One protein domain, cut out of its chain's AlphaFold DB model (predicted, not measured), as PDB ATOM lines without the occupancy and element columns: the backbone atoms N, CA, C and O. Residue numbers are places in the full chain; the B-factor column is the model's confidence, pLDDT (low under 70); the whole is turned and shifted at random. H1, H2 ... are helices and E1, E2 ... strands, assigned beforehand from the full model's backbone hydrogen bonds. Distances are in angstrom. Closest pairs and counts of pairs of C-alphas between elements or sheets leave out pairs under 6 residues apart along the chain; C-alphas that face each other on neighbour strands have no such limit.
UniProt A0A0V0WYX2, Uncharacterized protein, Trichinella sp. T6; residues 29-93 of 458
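This is residues 29 to 93 of the 458 residues of an uncharacterized protein of Trichinella sp. T6 (UniProt A0A0V0WYX2). The domain has little regular structure: a twisted hairpin of two antiparallel strands, E1 and E2, with the short helix H1 near it, and long loops making up the rest. Residues 32 to 33 pair antiparallel with residues 74 to 75 of E2. The printed part has 65 residues, 16 of them in named elements, in the order H1, E1, E2; the class is mixed. It is compact, with a radius of gyration of the C-alphas of 11.3 A and spans of 29 by 28 by 22 A.

After residues 29 to 48, H1 holds residues 49 to 52, from C-alpha 49 at (-4.794, 8.874, 95.282). E1, residues 62 to 67, is 15.6 A long. E2, residues 70 to 75, is 16.7 A long and ends at C-alpha 75 (-3.632, -1.386, 96.860).

E1 and E2 form a hairpin with a tight link, their directions 147 degrees apart; N 65 and O 72 are within hydrogen-bond range at 2.8 A. The closest C-alphas of H1 and E2, Cys 52 and Cys 73, are 5.6 A apart. H1 is too short for an O i to N i+4 pair; its one O i to N i+3 pair is within range.

The C-alphas farthest apart, Met 38 and Asn 87, are 33.1 A apart. The printed part has no cut. Residues 54 to 55, 57 to 58 and 88 to 93 have pLDDT under 70.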
ATOM      1  N   SER A  29       6.234  -4.759  99.637       92.44
ATOM      2  CA  SER A  29       5.929  -6.174  99.857       92.44
ATOM      3  C   SER A  29       4.550  -6.371 100.503       92.44
ATOM      4  O   SER A  29       4.196  -5.703 101.472       92.44
ATOM      5  N   GLY A  30       3.755  -7.286  99.942       90.06
ATOM      6  CA  GLY A  30       2.385  -7.566 100.395       90.06
ATOM      7  C   GLY A  30       1.302  -6.665  99.794       90.06
ATOM      8  O   GLY A  30       0.121  -6.953  99.972       90.06
ATOM      9  N   SER A  31       1.673  -5.631  99.038       93.69
ATOM     10  CA  SER A  31       0.717  -4.793  98.310       93.69
ATOM     11  C   SER A  31       0.616  -5.180  96.833       93.69
ATOM     12  O   SER A  31       1.524  -5.775  96.248       93.69
ATOM     13  N   GLN A  32      -0.523  -4.865  96.219       93.50
ATOM     14  CA  GLN A  32      -0.838  -5.243  94.848       93.50
ATOM     15  C   GLN A  32      -0.858  -4.019  93.934       93.50
ATOM     16  O   GLN A  32      -1.553  -3.039  94.195       93.50
ATOM     17  N   LEU A  33      -0.147  -4.103  92.811       93.31
ATOM     18  CA  LEU A  33      -0.218  -3.100  91.754       93.31
ATOM     19  C   LEU A  33      -1.619  -3.095  91.132       93.31
ATOM     20  O   LEU A  33      -2.084  -4.110  90.606       93.31
ATOM     21  N   LEU A  34      -2.288  -1.948  91.180       92.69
ATOM     22  CA  LEU A  34      -3.583  -1.768  90.543       92.69
ATOM     23  C   LEU A  34      -3.390  -1.639  89.036       92.69
ATOM     24  O   LEU A  34      -2.702  -0.736  88.555       92.69
ATOM     25  N   SER A  35      -4.062  -2.508  88.293       92.62
ATOM     26  CA  SER A  35      -4.096  -2.463  86.835       92.62
ATOM     27  C   SER A  35      -5.445  -1.958  86.323       92.62
ATOM     28  O   SER A  35      -6.477  -2.061  86.989       92.62
ATOM     29  N   ASP A  36      -5.442  -1.358  85.138       89.44
ATOM     30  CA  ASP A  36      -6.644  -1.037  84.386       89.44
ATOM     31  C   ASP A  36      -7.322  -2.317  83.866       89.44
ATOM     32  O   ASP A  36      -6.798  -3.429  83.981       89.44
ATOM     33  N   SER A  37      -8.500  -2.168  83.258       88.88
ATOM     34  CA  SER A  37      -9.234  -3.286  82.651       88.88
ATOM     35  C   SER A  37      -8.475  -3.974  81.507       88.88
ATOM     36  O   SER A  37      -8.868  -5.054  81.075       88.88
ATOM     37  N   MET A  38      -7.406  -3.358  80.995       91.94
ATOM     38  CA  MET A  38      -6.513  -3.908  79.973       91.94
ATOM     39  C   MET A  38      -5.250  -4.551  80.577       91.94
ATOM     40  O   MET A  38      -4.373  -4.977  79.825       91.94
ATOM     41  N   GLY A  39      -5.132  -4.620  81.907       91.06
ATOM     42  CA  GLY A  39      -3.982  -5.184  82.611       91.06
ATOM     43  C   GLY A  39      -2.757  -4.266  82.690       91.06
ATOM     44  O   GLY A  39      -1.694  -4.717  83.114       91.06
ATOM     45  N   ARG A  40      -2.862  -2.994  82.292       91.00
ATOM     46  CA  ARG A  40      -1.772  -2.014  82.390       91.00
ATOM     47  C   ARG A  40      -1.791  -1.345  83.760       91.00
ATOM     48  O   ARG A  40      -2.870  -1.037  84.254       91.00
ATOM     49  N   PRO A  41      -0.635  -1.039  84.358       92.38
ATOM     50  CA  PRO A  41      -0.601  -0.420  85.675       92.38
ATOM     51  C   PRO A  41      -1.242   0.971  85.652       92.38
ATOM     52  O   PRO A  41      -0.922   1.809  84.799       92.38
ATOM     53  N   LYS A  42      -2.158   1.223  86.592       92.31
ATOM     54  CA  LYS A  42      -2.820   2.519  86.739       92.31
ATOM     55  C   LYS A  42      -1.811   3.536  87.241       92.31
ATOM     56  O   LYS A  42      -1.170   3.344  88.272       92.31
ATOM     57  N   ARG A  43      -1.690   4.630  86.496       91.50
ATOM     58  CA  ARG A  43      -0.881   5.781  86.887       91.50
ATOM     59  C   ARG A  43      -1.693   6.702  87.776       91.50
ATOM     60  O   ARG A  43      -2.891   6.869  87.550       91.50
ATOM     61  N   CYS A  44      -1.031   7.349  88.717       91.25
ATOM     62  CA  CYS A  44      -1.653   8.373  89.540       91.25
ATOM     63  C   CYS A  44      -0.777   9.604  89.685       91.25
ATOM     64  O   CYS A  44       0.339   9.665  89.172       91.25
ATOM     65  N   LEU A  45      -1.326  10.613  90.350       90.12
ATOM     66  CA  LEU A  45      -0.577  11.782  90.765       90.12
ATOM     67  C   LEU A  45      -0.302  11.666  92.269       90.12
ATOM     68  O   LEU A  45      -1.182  11.203  92.992       90.12
ATOM     69  N   PRO A  46       0.868  12.118  92.750       83.25
ATOM     70  CA  PRO A  46       1.282  11.932  94.145       83.25
ATOM     71  C   PRO A  46       0.248  12.448  95.155       83.25
ATOM     72  O   PRO A  46      -0.020  11.816  96.164       83.25
ATOM     73  N   HIS A  47      -0.404  13.563  94.830       80.19
ATOM     74  CA  HIS A  47      -1.377  14.232  95.701       80.19
ATOM     75  C   HIS A  47      -2.821  13.782  95.504       80.19
ATOM     76  O   HIS A  47      -3.731  14.314  96.132       80.19
ATOM     77  N   ARG A  48      -3.055  12.867  94.565       79.19
ATOM     78  CA  ARG A  48      -4.391  12.479  94.125       79.19
ATOM     79  C   ARG A  48      -4.482  10.967  93.992       79.19
ATOM     80  O   ARG A  48      -4.480  10.408  92.892       79.19
ATOM     81  N   THR A  49      -4.527  10.313  95.151       74.25
ATOM     82  CA  THR A  49      -4.794   8.874  95.282       74.25
ATOM     83  C   THR A  49      -6.235   8.526  94.906       74.25
ATOM     84  O   THR A  49      -6.500   7.407  94.475       74.25
ATOM     85  N   ASP A  50      -7.148   9.499  94.945       75.25
ATOM     86  CA  ASP A  50      -8.508   9.407  94.399       75.25
ATOM     87  C   ASP A  50      -8.513   9.005  92.912       75.25
ATOM     88  O   ASP A  50      -9.370   8.238  92.473       75.25
ATOM     89  N   LEU A  51      -7.503   9.420  92.137       78.75
ATOM     90  CA  LEU A  51      -7.370   9.047  90.721       78.75
ATOM     91  C   LEU A  51      -7.095   7.556  90.497       78.75
ATOM     92  O   LEU A  51      -7.298   7.062  89.384       78.75
ATOM     93  N   CYS A  52      -6.652   6.828  91.524       83.38
ATOM     94  CA  CYS A  52      -6.399   5.396  91.412       83.38
ATOM     95  C   CYS A  52      -7.671   4.582  91.201       83.38
ATOM     96  O   CYS A  52      -7.613   3.502  90.600       83.38
ATOM     97  N   ASN A  53      -8.827   5.108  91.612       78.56
ATOM     98  CA  ASN A  53     -10.097   4.446  91.388       78.56
ATOM     99  C   ASN A  53     -11.097   5.373  90.697       78.56
ATOM    100  O   ASN A  53     -11.903   6.048  91.319       78.56
ATOM    101  N   ARG A  54     -11.041   5.388  89.361       69.94
ATOM    102  CA  ARG A  54     -12.035   6.080  88.527       69.94
ATOM    103  C   ARG A  54     -13.422   5.438  88.562       69.94
ATOM    104  O   ARG A  54     -14.403   6.139  88.351       69.94
ATOM    105  N   ASP A  55     -13.486   4.130  88.794       69.56
ATOM    106  CA  ASP A  55     -14.698   3.330  88.582       69.56
ATOM    107  C   ASP A  55     -15.440   3.000  89.894       69.56
ATOM    108  O   ASP A  55     -16.430   2.270  89.881       69.56
ATOM    109  N   GLY A  56     -14.985   3.522  91.039       71.06
ATOM    110  CA  GLY A  56     -15.601   3.287  92.347       71.06
ATOM    111  C   GLY A  56     -14.846   3.952  93.499       71.06
ATOM    112  O   GLY A  56     -13.838   4.618  93.279       71.06
ATOM    113  N   LEU A  57     -15.314   3.759  94.739       64.38
ATOM    114  CA  LEU A  57     -14.575   4.213  95.925       64.38
ATOM    115  C   LEU A  57     -13.196   3.551  95.944       64.38
ATOM    116  O   LEU A  57     -13.101   2.323  95.903       64.38
ATOM    117  N   ALA A  58     -12.128   4.350  95.981       63.25
ATOM    118  CA  ALA A  58     -10.784   3.824  96.179       63.25
ATOM    119  C   ALA A  58     -10.761   2.977  97.464       63.25
ATOM    120  O   ALA A  58     -11.281   3.432  98.487       63.25
ATOM    121  N   PRO A  59     -10.206   1.750  97.427       73.81
ATOM    122  CA  PRO A  59      -9.922   1.012  98.649       73.81
ATOM    123  C   PRO A  59      -9.152   1.928  99.602       73.81
ATOM    124  O   PRO A  59      -8.244   2.631  99.152       73.81
ATOM    125  N   VAL A  60      -9.506   1.915 100.889       76.25
ATOM    126  CA  VAL A  60      -8.918   2.793 101.924       76.25
ATOM    127  C   VAL A  60      -7.384   2.674 101.976       76.25
ATOM    128  O   VAL A  60      -6.694   3.615 102.358       76.25
ATOM    129  N   ASP A  61      -6.861   1.560 101.467       90.19
ATOM    130  CA  ASP A  61      -5.452   1.179 101.476       90.19
ATOM    131  C   ASP A  61      -4.786   1.375 100.101       90.19
ATOM    132  O   ASP A  61      -3.969   0.555  99.666       90.19
ATOM    133  N   THR A  62      -5.195   2.410  99.356       92.69
ATOM    134  CA  THR A  62      -4.649   2.721  98.025       92.69
ATOM    135  C   THR A  62      -3.691   3.898  98.076       92.69
ATOM    136  O   THR A  62      -4.090   5.018  98.388       92.69
ATOM    137  N   CYS A  63      -2.438   3.664  97.690       93.00
ATOM    138  CA  CYS A  63      -1.376   4.660  97.748       93.00
ATOM    139  C   CYS A  63      -0.605   4.753  96.430       93.00
ATOM    140  O   CYS A  63      -0.484   3.784  95.680       93.00
ATOM    141  N   CYS A  64      -0.111   5.954  96.131       93.94
ATOM    142  CA  CYS A  64       0.684   6.226  94.941       93.94
ATOM    143  C   CYS A  64       2.160   6.001  95.230       93.94
ATOM    144  O   CYS A  64       2.702   6.641  96.120       93.94
ATOM    145  N   TYR A  65       2.818   5.146  94.454       93.62
ATOM    146  CA  TYR A  65       4.253   4.897  94.564       93.62
ATOM    147  C   TYR A  65       4.986   5.338  93.313       93.62
ATOM    148  O   TYR A  65       4.498   5.194  92.193       93.62
ATOM    149  N   ARG A  66       6.185   5.885  93.506       91.00
ATOM    150  CA  ARG A  66       7.040   6.340  92.414       91.00
ATOM    151  C   ARG A  66       7.861   5.173  91.873       91.00
ATOM    152  O   ARG A  66       8.645   4.593  92.615       91.00
ATOM    153  N   ALA A  67       7.771   4.913  90.574       88.94
ATOM    154  CA  ALA A  67       8.644   3.976  89.876       88.94
ATOM    155  C   ALA A  67       9.134   4.584  88.555       88.94
ATOM    156  O   ALA A  67       8.341   4.974  87.699       88.94
ATOM    157  N   VAL A  68      10.457   4.669  88.389       84.44
ATOM    158  CA  VAL A  68      11.134   5.097  87.144       84.44
ATOM    159  C   VAL A  68      10.579   6.415  86.568       84.44
ATOM    160  O   VAL A  68      10.326   6.554  85.376       84.44
ATOM    161  N   GLY A  69      10.363   7.406  87.437       84.56
ATOM    162  CA  GLY A  69       9.895   8.738  87.032       84.56
ATOM    163  C   GLY A  69       8.381   8.883  86.851       84.56
ATOM    164  O   GLY A  69       7.910  10.015  86.802       84.56
ATOM    165  N   ASP A  70       7.631   7.782  86.849       90.31
ATOM    166  CA  ASP A  70       6.169   7.770  86.883       90.31
ATOM    167  C   ASP A  70       5.660   7.399  88.290       90.31
ATOM    168  O   ASP A  70       6.423   6.952  89.151       90.31
ATOM    169  N   TYR A  71       4.362   7.595  88.531       92.81
ATOM    170  CA  TYR A  71       3.687   7.186  89.764       92.81
ATOM    171  C   TYR A  71       2.576   6.191  89.443       92.81
ATOM    172  O   TYR A  71       1.816   6.396  88.494       92.81
ATOM    173  N   TYR A  72       2.479   5.136  90.244       94.44
ATOM    174  CA  TYR A  72       1.557   4.023  90.056       94.44
ATOM    175  C   TYR A  72       0.745   3.748  91.315       94.44
ATOM    176  O   TYR A  72       1.192   3.996  92.431       94.44
ATOM    177  N   CYS A  73      -0.460   3.233  91.115       94.75
ATOM    178  CA  CYS A  73      -1.393   2.914  92.181       94.75
ATOM    179  C   CYS A  73      -1.118   1.531  92.767       94.75
ATOM    180  O   CYS A  73      -1.133   0.536  92.042       94.75
ATOM    181  N   CYS A  74      -0.960   1.462  94.082       95.31
ATOM    182  CA  CYS A  74      -0.786   0.227  94.835       95.31
ATOM    183  C   CYS A  74      -1.922   0.097  95.851       95.31
ATOM    184  O   CYS A  74      -2.211   1.057  96.560       95.31
ATOM    185  N   ALA A  75      -2.571  -1.062  95.909       94.56
ATOM    186  CA  ALA A  75      -3.632  -1.386  96.860       94.56
ATOM    187  C   ALA A  75      -3.128  -2.336  97.953       94.56
ATOM    188  O   ALA A  75      -2.210  -3.123  97.723       94.56
ATOM    189  N   GLY A  76      -3.759  -2.288  99.128       94.19
ATOM    190  CA  GLY A  76      -3.349  -3.085 100.288       94.19
ATOM    191  C   GLY A  76      -2.079  -2.550 100.943       94.19
ATOM    192  O   GLY A  76      -1.345  -3.298 101.582       94.19
ATOM    193  N   VAL A  77      -1.784  -1.264 100.742       93.44
ATOM    194  CA  VAL A  77      -0.654  -0.605 101.386       93.44
ATOM    195  C   VAL A  77      -1.115  -0.117 102.761       93.44
ATOM    196  O   VAL A  77      -2.076   0.649 102.830       93.44
ATOM    197  N   PRO A  78      -0.438  -0.503 103.855       92.62
ATOM    198  CA  PRO A  78      -0.715   0.057 105.169       92.62
ATOM    199  C   PRO A  78      -0.566   1.579 105.135       92.62
ATOM    200  O   PRO A  78       0.468   2.077 104.692       92.62
ATOM    201  N   GLN A  79      -1.538   2.316 105.679       89.62
ATOM    202  CA  GLN A  79      -1.469   3.779 105.815       89.62
ATOM    203  C   GLN A  79      -0.111   4.333 106.298       89.62
ATOM    204  O   GLN A  79       0.344   5.306 105.701       89.62
ATOM    205  N   PRO A  80       0.591   3.748 107.297       90.69
ATOM    206  CA  PRO A  80       1.892   4.274 107.723       90.69
ATOM    207  C   PRO A  80       3.014   4.113 106.686       90.69
ATOM    208  O   PRO A  80       4.020   4.809 106.771       90.69
ATOM    209  N   LEU A  81       2.869   3.205 105.714       91.25
ATOM    210  CA  LEU A  81       3.838   3.026 104.630       91.25
ATOM    211  C   LEU A  81       3.549   3.932 103.434       91.25
ATOM    212  O   LEU A  81       4.403   4.059 102.553       91.25
ATOM    213  N   CYS A  82       2.372   4.558 103.390       92.06
ATOM    214  CA  CYS A  82       1.991   5.415 102.287       92.06
ATOM    215  C   CYS A  82       2.851   6.681 102.274       92.06
ATOM    216  O   CYS A  82       2.893   7.412 103.266       92.06
ATOM    217  N   PRO A  83       3.543   6.965 101.159       89.31
ATOM    218  CA  PRO A  83       4.372   8.151 101.066       89.31
ATOM    219  C   PRO A  83       3.507   9.403 101.231       89.31
ATOM    220  O   PRO A  83       2.571   9.633 100.463       89.31
ATOM    221  N   ASN A  84       3.830  10.219 102.237       87.25
ATOM    222  CA  ASN A  84       3.205  11.522 102.399       87.25
ATOM    223  C   ASN A  84       3.822  12.489 101.384       87.25
ATOM    224  O   ASN A  84       5.005  12.835 101.460       87.25
ATOM    225  N   TYR A  85       3.008  12.925 100.427       81.12
ATOM    226  CA  TYR A  85       3.447  13.859  99.406       81.12
ATOM    227  C   TYR A  85       3.270  15.325  99.791       81.12
ATOM    228  O   TYR A  85       3.637  16.164  98.983       81.12
ATOM    229  N   GLU A  86       2.820  15.666 101.003       77.75
ATOM    230  CA  GLU A  86       2.499  17.040 101.424       77.75
ATOM    231  C   GLU A  86       3.568  18.092 101.069       77.75
ATOM    232  O   GLU A  86       3.230  19.215 100.692       77.75
ATOM    233  N   ASN A  87       4.848  17.710 101.071       70.94
ATOM    234  CA  ASN A  87       5.975  18.604 100.785       70.94
ATOM    235  C   ASN A  87       6.555  18.494  99.361       70.94
ATOM    236  O   ASN A  87       7.521  19.183  99.031       70.94
ATOM    237  N   TYR A  88       6.003  17.644  98.495       67.56
ATOM    238  CA  TYR A  88       6.534  17.418  97.153       67.56
ATOM    239  C   TYR A  88       5.818  18.283  96.118       67.56
ATOM    240  O   TYR A  88       4.643  18.097  95.813       67.56
ATOM    241  N   THR A  89       6.542  19.196  95.474       58.81
ATOM    242  CA  THR A  89       6.040  19.867  94.270       58.81
ATOM    243  C   THR A  89       6.071  18.884  93.103       58.81
ATOM    244  O   THR A  89       7.138  18.588  92.558       58.81
ATOM    245  N   SER A  90       4.915  18.356  92.703       59.09
ATOM    246  CA  SER A  90       4.830  17.540  91.493       59.09
ATOM    247  C   SER A  90       4.860  18.455  90.270       59.09
ATOM    248  O   SER A  90       3.922  19.216  90.034       59.09
ATOM    249  N   VAL A  91       5.928  18.380  89.475       57.59
ATOM    250  CA  VAL A  91       5.961  19.016  88.154       57.59
ATOM    251  C   VAL A  91       5.134  18.150  87.212       57.59
ATOM    252  O   VAL A  91       5.576  17.083  86.783       57.59
ATOM    253  N   ILE A  92       3.912  18.583  86.906       59.38
ATOM    254  CA  ILE A  92       3.083  17.897  85.917       59.38
ATOM    255  C   ILE A  92       3.551  18.355  84.539       59.38
ATOM    256  O   ILE A  92       3.193  19.434  84.059       59.38
ATOM    257  N   TYR A  93       4.343  17.517  83.874       49.56
ATOM    258  CA  TYR A  93       4.572  17.669  82.444       49.56
ATOM    259  C   TYR A  93       3.252  17.376  81.737       49.56
ATOM    260  O   TYR A  93       2.891  16.221  81.513       49.56
TER     261      TYR A  93